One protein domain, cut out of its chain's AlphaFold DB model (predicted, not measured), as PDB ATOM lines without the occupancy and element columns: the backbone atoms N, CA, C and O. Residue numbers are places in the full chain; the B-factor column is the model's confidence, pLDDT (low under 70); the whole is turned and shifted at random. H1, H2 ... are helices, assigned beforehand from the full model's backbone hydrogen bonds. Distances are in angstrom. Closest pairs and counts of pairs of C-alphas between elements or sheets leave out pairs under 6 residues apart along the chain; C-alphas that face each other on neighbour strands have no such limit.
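This is residues 9 to 93 of the 95 residues of an uncharacterized protein of Cupriavidus sp (UniProt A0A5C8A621). Two three-helix groups stand side by side, H1 to H3 and H4 to H6, each a helical hairpin with a third helix packed on it, and H1 and H4 meet in the middle. H2 and H5 lie far out at opposite ends of the longest axis. The printed part has 85 residues with six named helices, H1 to H6 in chain order, and no named strand; the class is all helix. It is compact, with a radius of gyration of the C-alphas of 11.9 A and spans of 33 by 22 by 20 A.

H1, residues 9 to 18, begins at C-alpha 9 (19.246, -24.682, -33.024) and is 14.4 A long. H2 is residues 23 to 31, 12.7 A, and H3 residues 36 to 43, 10.7 A. H4, residues 50 to 63, is the longest at 20.0 A. H5 is residues 69 to 77, 12.1 A. H6, residues 82 to 91, 14.5 A, ends at C-alpha 91 (10.612, -35.909, -34.324).

H1 and H4 are the hubs, touching three helices each. Their closest C-alphas, Val 14 and Ile 56, are 5.0 A apart, at a steep tilt of 38 degrees, only just past shallow. H1 and H2 form a hairpin at 20 degrees, closest at Val 12 and Ala 29, 5.7 A between C-alphas. H3 touches H1, with C-alphas 17 and 43 closest at 4.5 A, and only just touches H2, with 3 pairs of C-alphas within 8 A. H4 and H5 form a hairpin at 28 degrees, C-alphas 54 and 75 being closest at 5.1 A. H6 touches H4 at a steep tilt of 52 degrees, C-alphas 59 and 88 being closest at 5.6 A; H5 and H6 are near each other. In all six helices every O i to N i+4 pair is within hydrogen-bond range.

The farthest C-alphas, Arg 31 and Asp 69, are 33.7 A apart. The printed part has no cut, no link is long, and no printed residue is under 70 in pLDDT.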
ATOM      1  N   ARG A   9      19.431 -25.120 -34.409       94.56
ATOM      2  CA  ARG A   9      19.246 -24.682 -33.024       94.56
ATOM      3  C   ARG A   9      17.843 -24.985 -32.498       94.56
ATOM      4  O   ARG A   9      17.681 -25.345 -31.338       94.56
ATOM      5  N   LEU A  10      16.820 -24.835 -33.333       95.69
ATOM      6  CA  LEU A  10      15.432 -25.149 -33.004       95.69
ATOM      7  C   LEU A  10      15.224 -26.662 -32.923       95.69
ATOM      8  O   LEU A  10      14.612 -27.150 -31.975       95.69
ATOM      9  N   ALA A  11      15.769 -27.404 -33.889       95.75
ATOM     10  CA  ALA A  11      15.673 -28.858 -33.911       95.75
ATOM     11  C   ALA A  11      16.273 -29.485 -32.648       95.75
ATOM     12  O   ALA A  11      15.646 -30.348 -32.040       95.75
ATOM     13  N   VAL A  12      17.454 -29.027 -32.218       96.25
ATOM     14  CA  VAL A  12      18.108 -29.598 -31.037       96.25
ATOM     15  C   VAL A  12      17.416 -29.211 -29.728       96.25
ATOM     16  O   VAL A  12      17.328 -30.044 -28.835       96.25
ATOM     17  N   GLN A  13      16.827 -28.013 -29.623       97.69
ATOM     18  CA  GLN A  13      15.983 -27.643 -28.474       97.69
ATOM     19  C   GLN A  13      14.751 -28.549 -28.358       97.69
ATOM     20  O   GLN A  13      14.427 -29.031 -27.275       97.69
ATOM     21  N   VAL A  14      14.086 -28.831 -29.480       97.56
ATOM     22  CA  VAL A  14      12.946 -29.758 -29.511       97.56
ATOM     23  C   VAL A  14      13.387 -31.172 -29.136       97.56
ATOM     24  O   VAL A  14      12.717 -31.828 -28.341       97.56
ATOM     25  N   ARG A  15      14.528 -31.634 -29.658       96.88
ATOM     26  CA  ARG A  15      15.073 -32.951 -29.308       96.88
ATOM     27  C   ARG A  15      15.481 -33.041 -27.844       96.88
ATOM     28  O   ARG A  15      15.239 -34.079 -27.257       96.88
ATOM     29  N   LEU A  16      16.017 -31.988 -27.228       97.31
ATOM     30  CA  LEU A  16      16.285 -31.972 -25.785       97.31
ATOM     31  C   LEU A  16      14.999 -32.105 -24.963       97.31
ATOM     32  O   LEU A  16      15.000 -32.803 -23.957       97.31
ATOM     33  N   ALA A  17      13.902 -31.481 -25.393       97.75
ATOM     34  CA  ALA A  17      12.618 -31.622 -24.710       97.75
ATOM     35  C   ALA A  17      12.022 -33.031 -24.866       97.75
ATOM     36  O   ALA A  17      11.421 -33.568 -23.936       97.75
ATOM     37  N   LEU A  18      12.178 -33.642 -26.043       96.75
ATOM     38  CA  LEU A  18      11.716 -35.005 -26.293       96.75
ATOM     39  C   LEU A  18      12.627 -36.031 -25.590       96.75
ATOM     40  O   LEU A  18      12.154 -36.927 -24.899       96.75
ATOM     41  N   PHE A  19      13.936 -35.879 -25.665       95.50
ATOM     42  CA  PHE A  19      14.904 -36.871 -25.208       95.50
ATOM     43  C   PHE A  19      15.848 -36.255 -24.162       95.50
ATOM     44  O   PHE A  19      17.050 -36.116 -24.399       95.50
ATOM     45  N   PRO A  20      15.330 -35.852 -22.983       94.44
ATOM     46  CA  PRO A  20      16.074 -35.015 -22.036       94.44
ATOM     47  C   PRO A  20      17.316 -35.694 -21.457       94.44
ATOM     48  O   PRO A  20      18.264 -35.018 -21.041       94.44
ATOM     49  N   THR A  21      17.328 -37.026 -21.449       93.69
ATOM     50  CA  THR A  21      18.406 -37.854 -20.907       93.69
ATOM     51  C   THR A  21      19.397 -38.336 -21.962       93.69
ATOM     52  O   THR A  21      20.364 -38.998 -21.598       93.69
ATOM     53  N   GLU A  22      19.201 -38.032 -23.251       93.19
ATOM     54  CA  GLU A  22      20.113 -38.495 -24.298       93.19
ATOM     55  C   GLU A  22      21.404 -37.659 -24.344       93.19
ATOM     56  O   GLU A  22      21.371 -36.474 -24.697       93.19
ATOM     57  N   PRO A  23      22.578 -38.252 -24.045       90.38
ATOM     58  CA  PRO A  23      23.837 -37.510 -24.007       90.38
ATOM     59  C   PRO A  23      24.244 -36.990 -25.392       90.38
ATOM     60  O   PRO A  23      24.723 -35.862 -25.510       90.38
ATOM     61  N   ALA A  24      23.967 -37.758 -26.450       92.06
ATOM     62  CA  ALA A  24      24.263 -37.364 -27.828       92.06
ATOM     63  C   ALA A  24      23.537 -36.068 -28.242       92.06
ATOM     64  O   ALA A  24      24.086 -35.258 -28.992       92.06
ATOM     65  N   VAL A  25      22.324 -35.838 -27.724       91.69
ATOM     66  CA  VAL A  25      21.547 -34.620 -27.998       91.69
ATOM     67  C   VAL A  25      22.158 -33.410 -27.285       91.69
ATOM     68  O   VAL A  25      22.206 -32.323 -27.856       91.69
ATOM     69  N   ALA A  26      22.693 -33.586 -26.074       89.94
ATOM     70  CA  ALA A  26      23.385 -32.517 -25.351       89.94
ATOM     71  C   ALA A  26      24.699 -32.099 -26.041       89.94
ATOM     72  O   ALA A  26      24.999 -30.908 -26.139       89.94
ATOM     73  N   GLU A  27      25.455 -33.054 -26.587       92.06
ATOM     74  CA  GLU A  27      26.644 -32.756 -27.396       92.06
ATOM     75  C   GLU A  27      26.290 -32.017 -28.695       92.06
ATOM     76  O   GLU A  27      26.972 -31.074 -29.102       92.06
ATOM     77  N   GLU A  28      25.203 -32.415 -29.362       93.62
ATOM     78  CA  GLU A  28      24.671 -31.697 -30.523       93.62
ATOM     79  C   GLU A  28      24.239 -30.272 -30.163       93.62
ATOM     80  O   GLU A  28      24.533 -29.341 -30.912       93.62
ATOM     81  N   ALA A  29      23.620 -30.078 -28.998       93.56
ATOM     82  CA  ALA A  29      23.181 -28.772 -28.522       93.56
ATOM     83  C   ALA A  29      24.359 -27.821 -28.296       93.56
ATOM     84  O   ALA A  29      24.335 -26.677 -28.753       93.56
ATOM     85  N   SER A  30      25.420 -28.320 -27.660       91.44
ATOM     86  CA  SER A  30      26.655 -27.562 -27.470       91.44
ATOM     87  C   SER A  30      27.291 -27.176 -28.813       91.44
ATOM     88  O   SER A  30      27.632 -26.011 -29.021       91.44
ATOM     89  N   ARG A  31      27.348 -28.102 -29.784       93.38
ATOM     90  CA  ARG A  31      27.830 -27.815 -31.152       93.38
ATOM     91  C   ARG A  31      26.947 -26.825 -31.915       93.38
ATOM     92  O   ARG A  31      27.456 -26.075 -32.742       93.38
ATOM     93  N   ALA A  32      25.646 -26.801 -31.634       93.06
ATOM     94  CA  ALA A  32      24.698 -25.837 -32.191       93.06
ATOM     95  C   ALA A  32      24.746 -24.459 -31.495       93.06
ATOM     96  O   ALA A  32      23.970 -23.569 -31.848       93.06
ATOM     97  N   GLY A  33      25.643 -24.271 -30.519       94.88
ATOM     98  CA  GLY A  33      25.851 -23.003 -29.824       94.88
ATOM     99  C   GLY A  33      24.838 -22.718 -28.715       94.88
ATOM    100  O   GLY A  33      24.643 -21.554 -28.374       94.88
ATOM    101  N   LEU A  34      24.165 -23.739 -28.169       96.38
ATOM    102  CA  LEU A  34      23.351 -23.560 -26.966       96.38
ATOM    103  C   LEU A  34      24.246 -23.415 -25.736       96.38
ATOM    104  O   LEU A  34      25.223 -24.143 -25.552       96.38
ATOM    105  N   THR A  35      23.853 -22.504 -24.856       96.38
ATOM    106  CA  THR A  35      24.408 -22.377 -23.509       96.38
ATOM    107  C   THR A  35      23.882 -23.483 -22.592       96.38
ATOM    108  O   THR A  35      22.833 -24.075 -22.852       96.38
ATOM    109  N   GLY A  36      24.564 -23.732 -21.468       96.31
ATOM    110  CA  GLY A  36      24.091 -24.694 -20.462       96.31
ATOM    111  C   GLY A  36      22.673 -24.385 -19.964       96.31
ATOM    112  O   GLY A  36      21.834 -25.275 -19.915       96.31
ATOM    113  N   ALA A  37      22.363 -23.107 -19.722       97.06
ATOM    114  CA  ALA A  37      21.031 -22.683 -19.290       97.06
ATOM    115  C   ALA A  37      19.938 -22.960 -20.339       97.06
ATOM    116  O   ALA A  37      18.816 -23.310 -19.986       97.06
ATOM    117  N   GLU A  38      20.250 -22.817 -21.630       97.50
ATOM    118  CA  GLU A  38      19.313 -23.161 -22.706       97.50
ATOM    119  C   GLU A  38      19.124 -24.673 -22.837       97.50
ATOM    120  O   GLU A  38      18.014 -25.118 -23.120       97.50
ATOM    121  N   ILE A  39      20.179 -25.458 -22.605       97.19
ATOM    122  CA  ILE A  39      20.096 -26.922 -22.591       97.19
ATOM    123  C   ILE A  39      19.181 -27.388 -21.456       97.19
ATOM    124  O   ILE A  39      18.272 -28.185 -21.689       97.19
ATOM    125  N   ASP A  40      19.391 -26.869 -20.248       97.38
ATOM    126  CA  ASP A  40      18.596 -27.234 -19.075       97.38
ATOM    127  C   ASP A  40      17.138 -26.784 -19.224       97.38
ATOM    128  O   ASP A  40      16.220 -27.566 -18.982       97.38
ATOM    129  N   ALA A  41      16.905 -25.568 -19.732       98.06
ATOM    130  CA  ALA A  41      15.556 -25.105 -20.045       98.06
ATOM    131  C   ALA A  41      14.861 -26.032 -21.056       98.06
ATOM    132  O   ALA A  41      13.728 -26.452 -20.817       98.06
ATOM    133  N   ALA A  42      15.539 -26.395 -22.150       97.88
ATOM    134  CA  ALA A  42      14.963 -27.247 -23.186       97.88
ATOM    135  C   ALA A  42      14.622 -28.651 -22.661       97.88
ATOM    136  O   ALA A  42      13.545 -29.158 -22.968       97.88
ATOM    137  N   ARG A  43      15.471 -29.243 -21.808       97.56
ATOM    138  CA  ARG A  43      15.190 -30.525 -21.127       97.56
ATOM    139  C   ARG A  43      13.923 -30.491 -20.281       97.56
ATOM    140  O   ARG A  43      13.208 -31.483 -20.197       97.56
ATOM    141  N   GLU A  44      13.628 -29.346 -19.678       97.62
ATOM    142  CA  GLU A  44      12.411 -29.131 -18.893       97.62
ATOM    143  C   GLU A  44      11.195 -28.728 -19.748       97.62
ATOM    144  O   GLU A  44      10.144 -28.368 -19.217       97.62
ATOM    145  N   GLY A  45      11.315 -28.761 -21.078       97.62
ATOM    146  CA  GLY A  45      10.243 -28.359 -21.986       97.62
ATOM    147  C   GLY A  45      10.047 -26.840 -22.078       97.62
ATOM    148  O   GLY A  45       8.947 -26.371 -22.393       97.62
ATOM    149  N   ARG A  46      11.094 -26.057 -21.785       97.88
ATOM    150  CA  ARG A  46      11.082 -24.588 -21.753       97.88
ATOM    151  C   ARG A  46      12.085 -23.983 -22.746       97.88
ATOM    152  O   ARG A  46      13.076 -24.597 -23.114       97.88
ATOM    153  N   SER A  47      11.843 -22.749 -23.169       97.69
ATOM    154  CA  SER A  47      12.732 -21.955 -24.019       97.69
ATOM    155  C   SER A  47      12.517 -20.464 -23.762       97.69
ATOM    156  O   SER A  47      11.395 -20.017 -23.519       97.69
ATOM    157  N   PHE A  48      13.598 -19.689 -23.856       95.75
ATOM    158  CA  PHE A  48      13.558 -18.225 -23.801       95.75
ATOM    159  C   PHE A  48      13.090 -17.595 -25.121       95.75
ATOM    160  O   PHE A  48      12.592 -16.472 -25.128       95.75
ATOM    161  N   ASP A  49      13.222 -18.319 -26.234       95.88
ATOM    162  CA  ASP A  49      12.688 -17.921 -27.533       95.88
ATOM    163  C   ASP A  49      11.241 -18.410 -27.696       95.88
ATOM    164  O   ASP A  49      10.941 -19.588 -27.477       95.88
ATOM    165  N   LEU A  50      10.343 -17.503 -28.097       96.50
ATOM    166  CA  LEU A  50       8.905 -17.771 -28.218       96.50
ATOM    167  C   LEU A  50       8.584 -18.797 -29.307       96.50
ATOM    168  O   LEU A  50       7.671 -19.611 -29.133       96.50
ATOM    169  N   GLN A  51       9.315 -18.766 -30.424       96.38
ATOM    170  CA  GLN A  51       9.111 -19.709 -31.517       96.38
ATOM    171  C   GLN A  51       9.532 -21.118 -31.083       96.38
ATOM    172  O   GLN A  51       8.768 -22.071 -31.254       96.38
ATOM    173  N   ALA A  52      10.692 -21.244 -30.440       97.06
ATOM    174  CA  ALA A  52      11.181 -22.492 -29.872       97.06
ATOM    175  C   ALA A  52      10.295 -23.012 -28.734       97.06
ATOM    176  O   ALA A  52       9.995 -24.205 -28.711       97.06
ATOM    177  N   GLN A  53       9.772 -22.143 -27.860       98.31
ATOM    178  CA  GLN A  53       8.813 -22.544 -26.827       98.31
ATOM    179  C   GLN A  53       7.557 -23.163 -27.448       98.31
ATOM    180  O   GLN A  53       7.088 -24.209 -27.002       98.31
ATOM    181  N   ALA A  54       7.001 -22.541 -28.492       98.00
ATOM    182  CA  ALA A  54       5.827 -23.082 -29.167       98.00
ATOM    183  C   ALA A  54       6.130 -24.403 -29.892       98.00
ATOM    184  O   ALA A  54       5.289 -25.302 -29.881       98.00
ATOM    185  N   ALA A  55       7.318 -24.533 -30.489       97.94
ATOM    186  CA  ALA A  55       7.768 -25.765 -31.128       97.94
ATOM    187  C   ALA A  55       7.908 -26.917 -30.122       97.94
ATOM    188  O   ALA A  55       7.383 -28.000 -30.371       97.94
ATOM    189  N   ILE A  56       8.545 -26.667 -28.972       98.31
ATOM    190  CA  ILE A  56       8.692 -27.629 -27.873       98.31
ATOM    191  C   ILE A  56       7.321 -28.068 -27.354       98.31
ATOM    192  O   ILE A  56       7.042 -29.265 -27.293       98.31
ATOM    193  N   VAL A  57       6.434 -27.117 -27.037       98.38
ATOM    194  CA  VAL A  57       5.085 -27.425 -26.534       98.38
ATOM    195  C   VAL A  57       4.299 -28.255 -27.545       98.38
ATOM    196  O   VAL A  57       3.642 -29.223 -27.165       98.38
ATOM    197  N   LEU A  58       4.367 -27.904 -28.833       98.19
ATOM    198  CA  LEU A  58       3.698 -28.668 -29.879       98.19
ATOM    199  C   LEU A  58       4.291 -30.077 -30.008       98.19
ATOM    200  O   LEU A  58       3.525 -31.032 -30.055       98.19
ATOM    201  N   ALA A  59       5.616 -30.228 -30.029       97.81
ATOM    202  CA  ALA A  59       6.272 -31.530 -30.139       97.81
ATOM    203  C   ALA A  59       5.946 -32.454 -28.953       97.81
ATOM    204  O   ALA A  59       5.580 -33.609 -29.160       97.81
ATOM    205  N   LEU A  60       5.984 -31.939 -27.720       98.12
ATOM    206  CA  LEU A  60       5.599 -32.690 -26.522       98.12
ATOM    207  C   LEU A  60       4.124 -33.109 -26.563       98.12
ATOM    208  O   LEU A  60       3.801 -34.262 -26.280       98.12
ATOM    209  N   ALA A  61       3.228 -32.199 -26.962       97.75
ATOM    210  CA  ALA A  61       1.807 -32.507 -27.100       97.75
ATOM    211  C   ALA A  61       1.543 -33.541 -28.208       97.75
ATOM    212  O   ALA A  61       0.669 -34.393 -28.053       97.75
ATOM    213  N   LEU A  62       2.298 -33.485 -29.312       96.88
ATOM    214  CA  LEU A  62       2.237 -34.473 -30.390       96.88
ATOM    215  C   LEU A  62       2.678 -35.850 -29.892       96.88
ATOM    216  O   LEU A  62       1.969 -36.821 -30.145       96.88
ATOM    217  N   ARG A  63       3.784 -35.927 -29.142       96.62
ATOM    218  CA  ARG A  63       4.272 -37.194 -28.583       96.62
ATOM    219  C   ARG A  63       3.293 -37.805 -27.586       96.62
ATOM    220  O   ARG A  63       3.056 -39.004 -27.609       96.62
ATOM    221  N   ALA A  64       2.689 -36.980 -26.737       96.25
ATOM    222  CA  ALA A  64       1.682 -37.430 -25.781       96.25
ATOM    223  C   ALA A  64       0.309 -37.730 -26.423       96.25
ATOM    224  O   ALA A  64      -0.599 -38.173 -25.726       96.25
ATOM    225  N   GLY A  65       0.121 -37.472 -27.725       95.94
ATOM    226  CA  GLY A  65      -1.157 -37.690 -28.411       95.94
ATOM    227  C   GLY A  65      -2.267 -36.705 -28.019       95.94
ATOM    228  O   GLY A  65      -3.439 -36.973 -28.264       95.94
ATOM    229  N   VAL A  66      -1.916 -35.558 -27.426       96.25
ATOM    230  CA  VAL A  66      -2.858 -34.547 -26.898       96.25
ATOM    231  C   VAL A  66      -2.763 -33.198 -27.621       96.25
ATOM    232  O   VAL A  66      -3.255 -32.177 -27.136       96.25
ATOM    233  N   ALA A  67      -2.108 -33.154 -28.783       94.81
ATOM    234  CA  ALA A  67      -2.000 -31.940 -29.584       94.81
ATOM    235  C   ALA A  67      -3.378 -31.482 -30.089       94.81
ATOM    236  O   ALA A  67      -4.008 -32.147 -30.906       94.81
ATOM    237  N   THR A  68      -3.816 -30.307 -29.636       95.12
ATOM    238  CA  THR A  68      -5.065 -29.675 -30.079       95.12
ATOM    239  C   THR A  68      -4.821 -28.653 -31.188       95.12
ATOM    240  O   THR A  68      -3.712 -28.126 -31.348       95.12
ATOM    241  N   ASP A  69      -5.883 -28.283 -31.907       95.12
ATOM    242  CA  ASP A  69      -5.836 -27.205 -32.903       95.12
ATOM    243  C   ASP A  69      -5.397 -25.868 -32.298       95.12
ATOM    244  O   ASP A  69      -4.710 -25.086 -32.950       95.12
ATOM    245  N   ALA A  70      -5.700 -25.621 -31.020       95.31
ATOM    246  CA  ALA A  70      -5.244 -24.428 -30.316       95.31
ATOM    247  C   ALA A  70      -3.714 -24.401 -30.133       95.31
ATOM    248  O   ALA A  70      -3.090 -23.344 -30.278       95.31
ATOM    249  N   VAL A  71      -3.091 -25.550 -29.841       95.88
ATOM    250  CA  VAL A  71      -1.625 -25.665 -29.727       95.88
ATOM    251  C   VAL A  71      -0.976 -25.471 -31.097       95.88
ATOM    252  O   VAL A  71      -0.051 -24.667 -31.229       95.88
ATOM    253  N   ARG A  72      -1.518 -26.117 -32.137       94.75
ATOM    254  CA  ARG A  72      -1.065 -25.945 -33.527       94.75
ATOM    255  C   ARG A  72      -1.206 -24.495 -34.001       94.75
ATOM    256  O   ARG A  72      -0.255 -23.931 -34.538       94.75
ATOM    257  N   GLY A  73      -2.348 -23.864 -33.741       96.44
ATOM    258  CA  GLY A  73      -2.612 -22.473 -34.102       96.44
ATOM    259  C   GLY A  73      -1.706 -21.484 -33.366       96.44
ATOM    260  O   GLY A  73      -1.331 -20.453 -33.920       96.44
ATOM    261  N   ARG A  74      -1.286 -21.783 -32.126       95.50
ATOM    262  CA  ARG A  74      -0.267 -20.979 -31.429       95.50
ATOM    263  C   ARG A  74       1.095 -21.076 -32.117       95.50
ATOM    264  O   ARG A  74       1.712 -20.038 -32.324       95.50
ATOM    265  N   ALA A  75       1.528 -22.277 -32.502       96.25
ATOM    266  CA  ALA A  75       2.783 -22.470 -33.229       96.25
ATOM    267  C   ALA A  75       2.799 -21.703 -34.566       96.25
ATOM    268  O   ALA A  75       3.763 -21.008 -34.873       96.25
ATOM    269  N   GLN A  76       1.695 -21.739 -35.316       97.06
ATOM    270  CA  GLN A  76       1.563 -20.984 -36.568       97.06
ATOM    271  C   GLN A  76       1.632 -19.466 -36.353       97.06
ATOM    272  O   GLN A  76       2.303 -18.768 -37.110       97.06
ATOM    273  N   ARG A  77       0.997 -18.943 -35.296       97.50
ATOM    274  CA  ARG A  77       1.027 -17.504 -34.973       97.50
ATOM    275  C   ARG A  77       2.417 -16.977 -34.621       97.50
ATOM    276  O   ARG A  77       2.650 -15.788 -34.793       97.50
ATOM    277  N   VAL A  78       3.323 -17.834 -34.149       96.12
ATOM    278  CA  VAL A  78       4.733 -17.476 -33.907       96.12
ATOM    279  C   VAL A  78       5.648 -17.851 -35.083       96.12
ATOM    280  O   VAL A  78       6.870 -17.892 -34.951       96.12
ATOM    281  N   GLY A  79       5.064 -18.123 -36.253       95.44
ATOM    282  CA  GLY A  79       5.784 -18.263 -37.515       95.44
ATOM    283  C   GLY A  79       6.178 -19.686 -37.906       95.44
ATOM    284  O   GLY A  79       6.898 -19.828 -38.889       95.44
ATOM    285  N   LEU A  80       5.717 -20.734 -37.206       95.62
ATOM    286  CA  LEU A  80       5.963 -22.105 -37.668       95.62
ATOM    287  C   LEU A  80       5.121 -22.408 -38.908       95.62
ATOM    288  O   LEU A  80       3.888 -22.434 -38.855       95.62
ATOM    289  N   CYS A  81       5.790 -22.686 -40.022       94.94
ATOM    290  CA  CYS A  81       5.131 -23.052 -41.266       94.94
ATOM    291  C   CYS A  81       4.729 -24.539 -41.287       94.94
ATOM    292  O   CYS A  81       5.095 -25.341 -40.424       94.94
ATOM    293  N   ALA A  82       3.958 -24.933 -42.302       93.56
ATOM    294  CA  ALA A  82       3.456 -26.301 -42.416       93.56
ATOM    295  C   ALA A  82       4.574 -27.356 -42.516       93.56
ATOM    296  O   ALA A  82       4.423 -28.443 -41.957       93.56
ATOM    297  N   SER A  83       5.688 -27.058 -43.198       94.62
ATOM    298  CA  SER A  83       6.805 -28.002 -43.319       94.62
ATOM    299  C   SER A  83       7.527 -28.195 -41.982       94.62
ATOM    300  O   SER A  83       7.740 -29.331 -41.564       94.62
ATOM    301  N   GLN A  84       7.737 -27.114 -41.229       95.94
ATOM    302  CA  GLN A  84       8.267 -27.159 -39.864       95.94
ATOM    303  C   GLN A  84       7.367 -27.959 -38.918       95.94
ATOM    304  O   GLN A  84       7.854 -28.786 -38.154       95.94
ATOM    305  N   ILE A  85       6.045 -27.789 -38.993       95.38
ATOM    306  CA  ILE A  85       5.112 -28.578 -38.171       95.38
ATOM    307  C   ILE A  85       5.166 -30.070 -38.535       95.38
ATOM    308  O   ILE A  85       5.095 -30.917 -37.644       95.38
ATOM    309  N   ARG A  86       5.312 -30.416 -39.822       94.62
ATOM    310  CA  ARG A  86       5.526 -31.814 -40.235       94.62
ATOM    311  C   ARG A  86       6.840 -32.368 -39.689       94.62
ATOM    312  O   ARG A  86       6.842 -33.486 -39.194       94.62
ATOM    313  N   ALA A  87       7.915 -31.585 -39.715       95.44
ATOM    314  CA  ALA A  87       9.187 -31.970 -39.112       95.44
ATOM    315  C   ALA A  87       9.063 -32.245 -37.601       95.44
ATOM    316  O   ALA A  87       9.595 -33.243 -37.122       95.44
ATOM    317  N   LEU A  88       8.314 -31.419 -36.860       95.81
ATOM    318  CA  LEU A  88       8.038 -31.665 -35.438       95.81
ATOM    319  C   LEU A  88       7.233 -32.948 -35.208       95.81
ATOM    320  O   LEU A  88       7.494 -33.659 -34.244       95.81
ATOM    321  N   LEU A  89       6.275 -33.260 -36.087       94.50
ATOM    322  CA  LEU A  89       5.530 -34.521 -36.026       94.50
ATOM    323  C   LEU A  89       6.441 -35.731 -36.238       94.50
ATOM    324  O   LEU A  89       6.253 -36.735 -35.559       94.50
ATOM    325  N   THR A  90       7.398 -35.643 -37.164       94.44
ATOM    326  CA  THR A  90       8.390 -36.702 -37.372       94.44
ATOM    327  C   THR A  90       9.231 -36.905 -36.115       94.44
ATOM    328  O   THR A  90       9.259 -38.018 -35.609       94.44
ATOM    329  N   LEU A  91       9.813 -35.834 -35.558       93.62
ATOM    330  CA  LEU A  91      10.612 -35.909 -34.324       93.62
ATOM    331  C   LEU A  91       9.815 -36.472 -33.138       93.62
ATOM    332  O   LEU A  91      10.322 -37.278 -32.373       93.62
ATOM    333  N   ALA A  92       8.554 -36.065 -32.979       94.75
ATOM    334  CA  ALA A  92       7.704 -36.515 -31.874       94.75
ATOM    335  C   ALA A  92       7.343 -38.014 -31.931       94.75
ATOM    336  O   ALA A  92       6.776 -38.526 -30.967       94.75
ATOM    337  N   ARG A  93       7.618 -38.682 -33.057       93.00
ATOM    338  CA  ARG A  93       7.390 -40.116 -33.293       93.00
ATOM    339  C   ARG A  93       8.684 -40.933 -33.308       93.00
ATOM    340  O   ARG A  93       8.612 -42.126 -33.572       93.00
TER     341      ARG A  93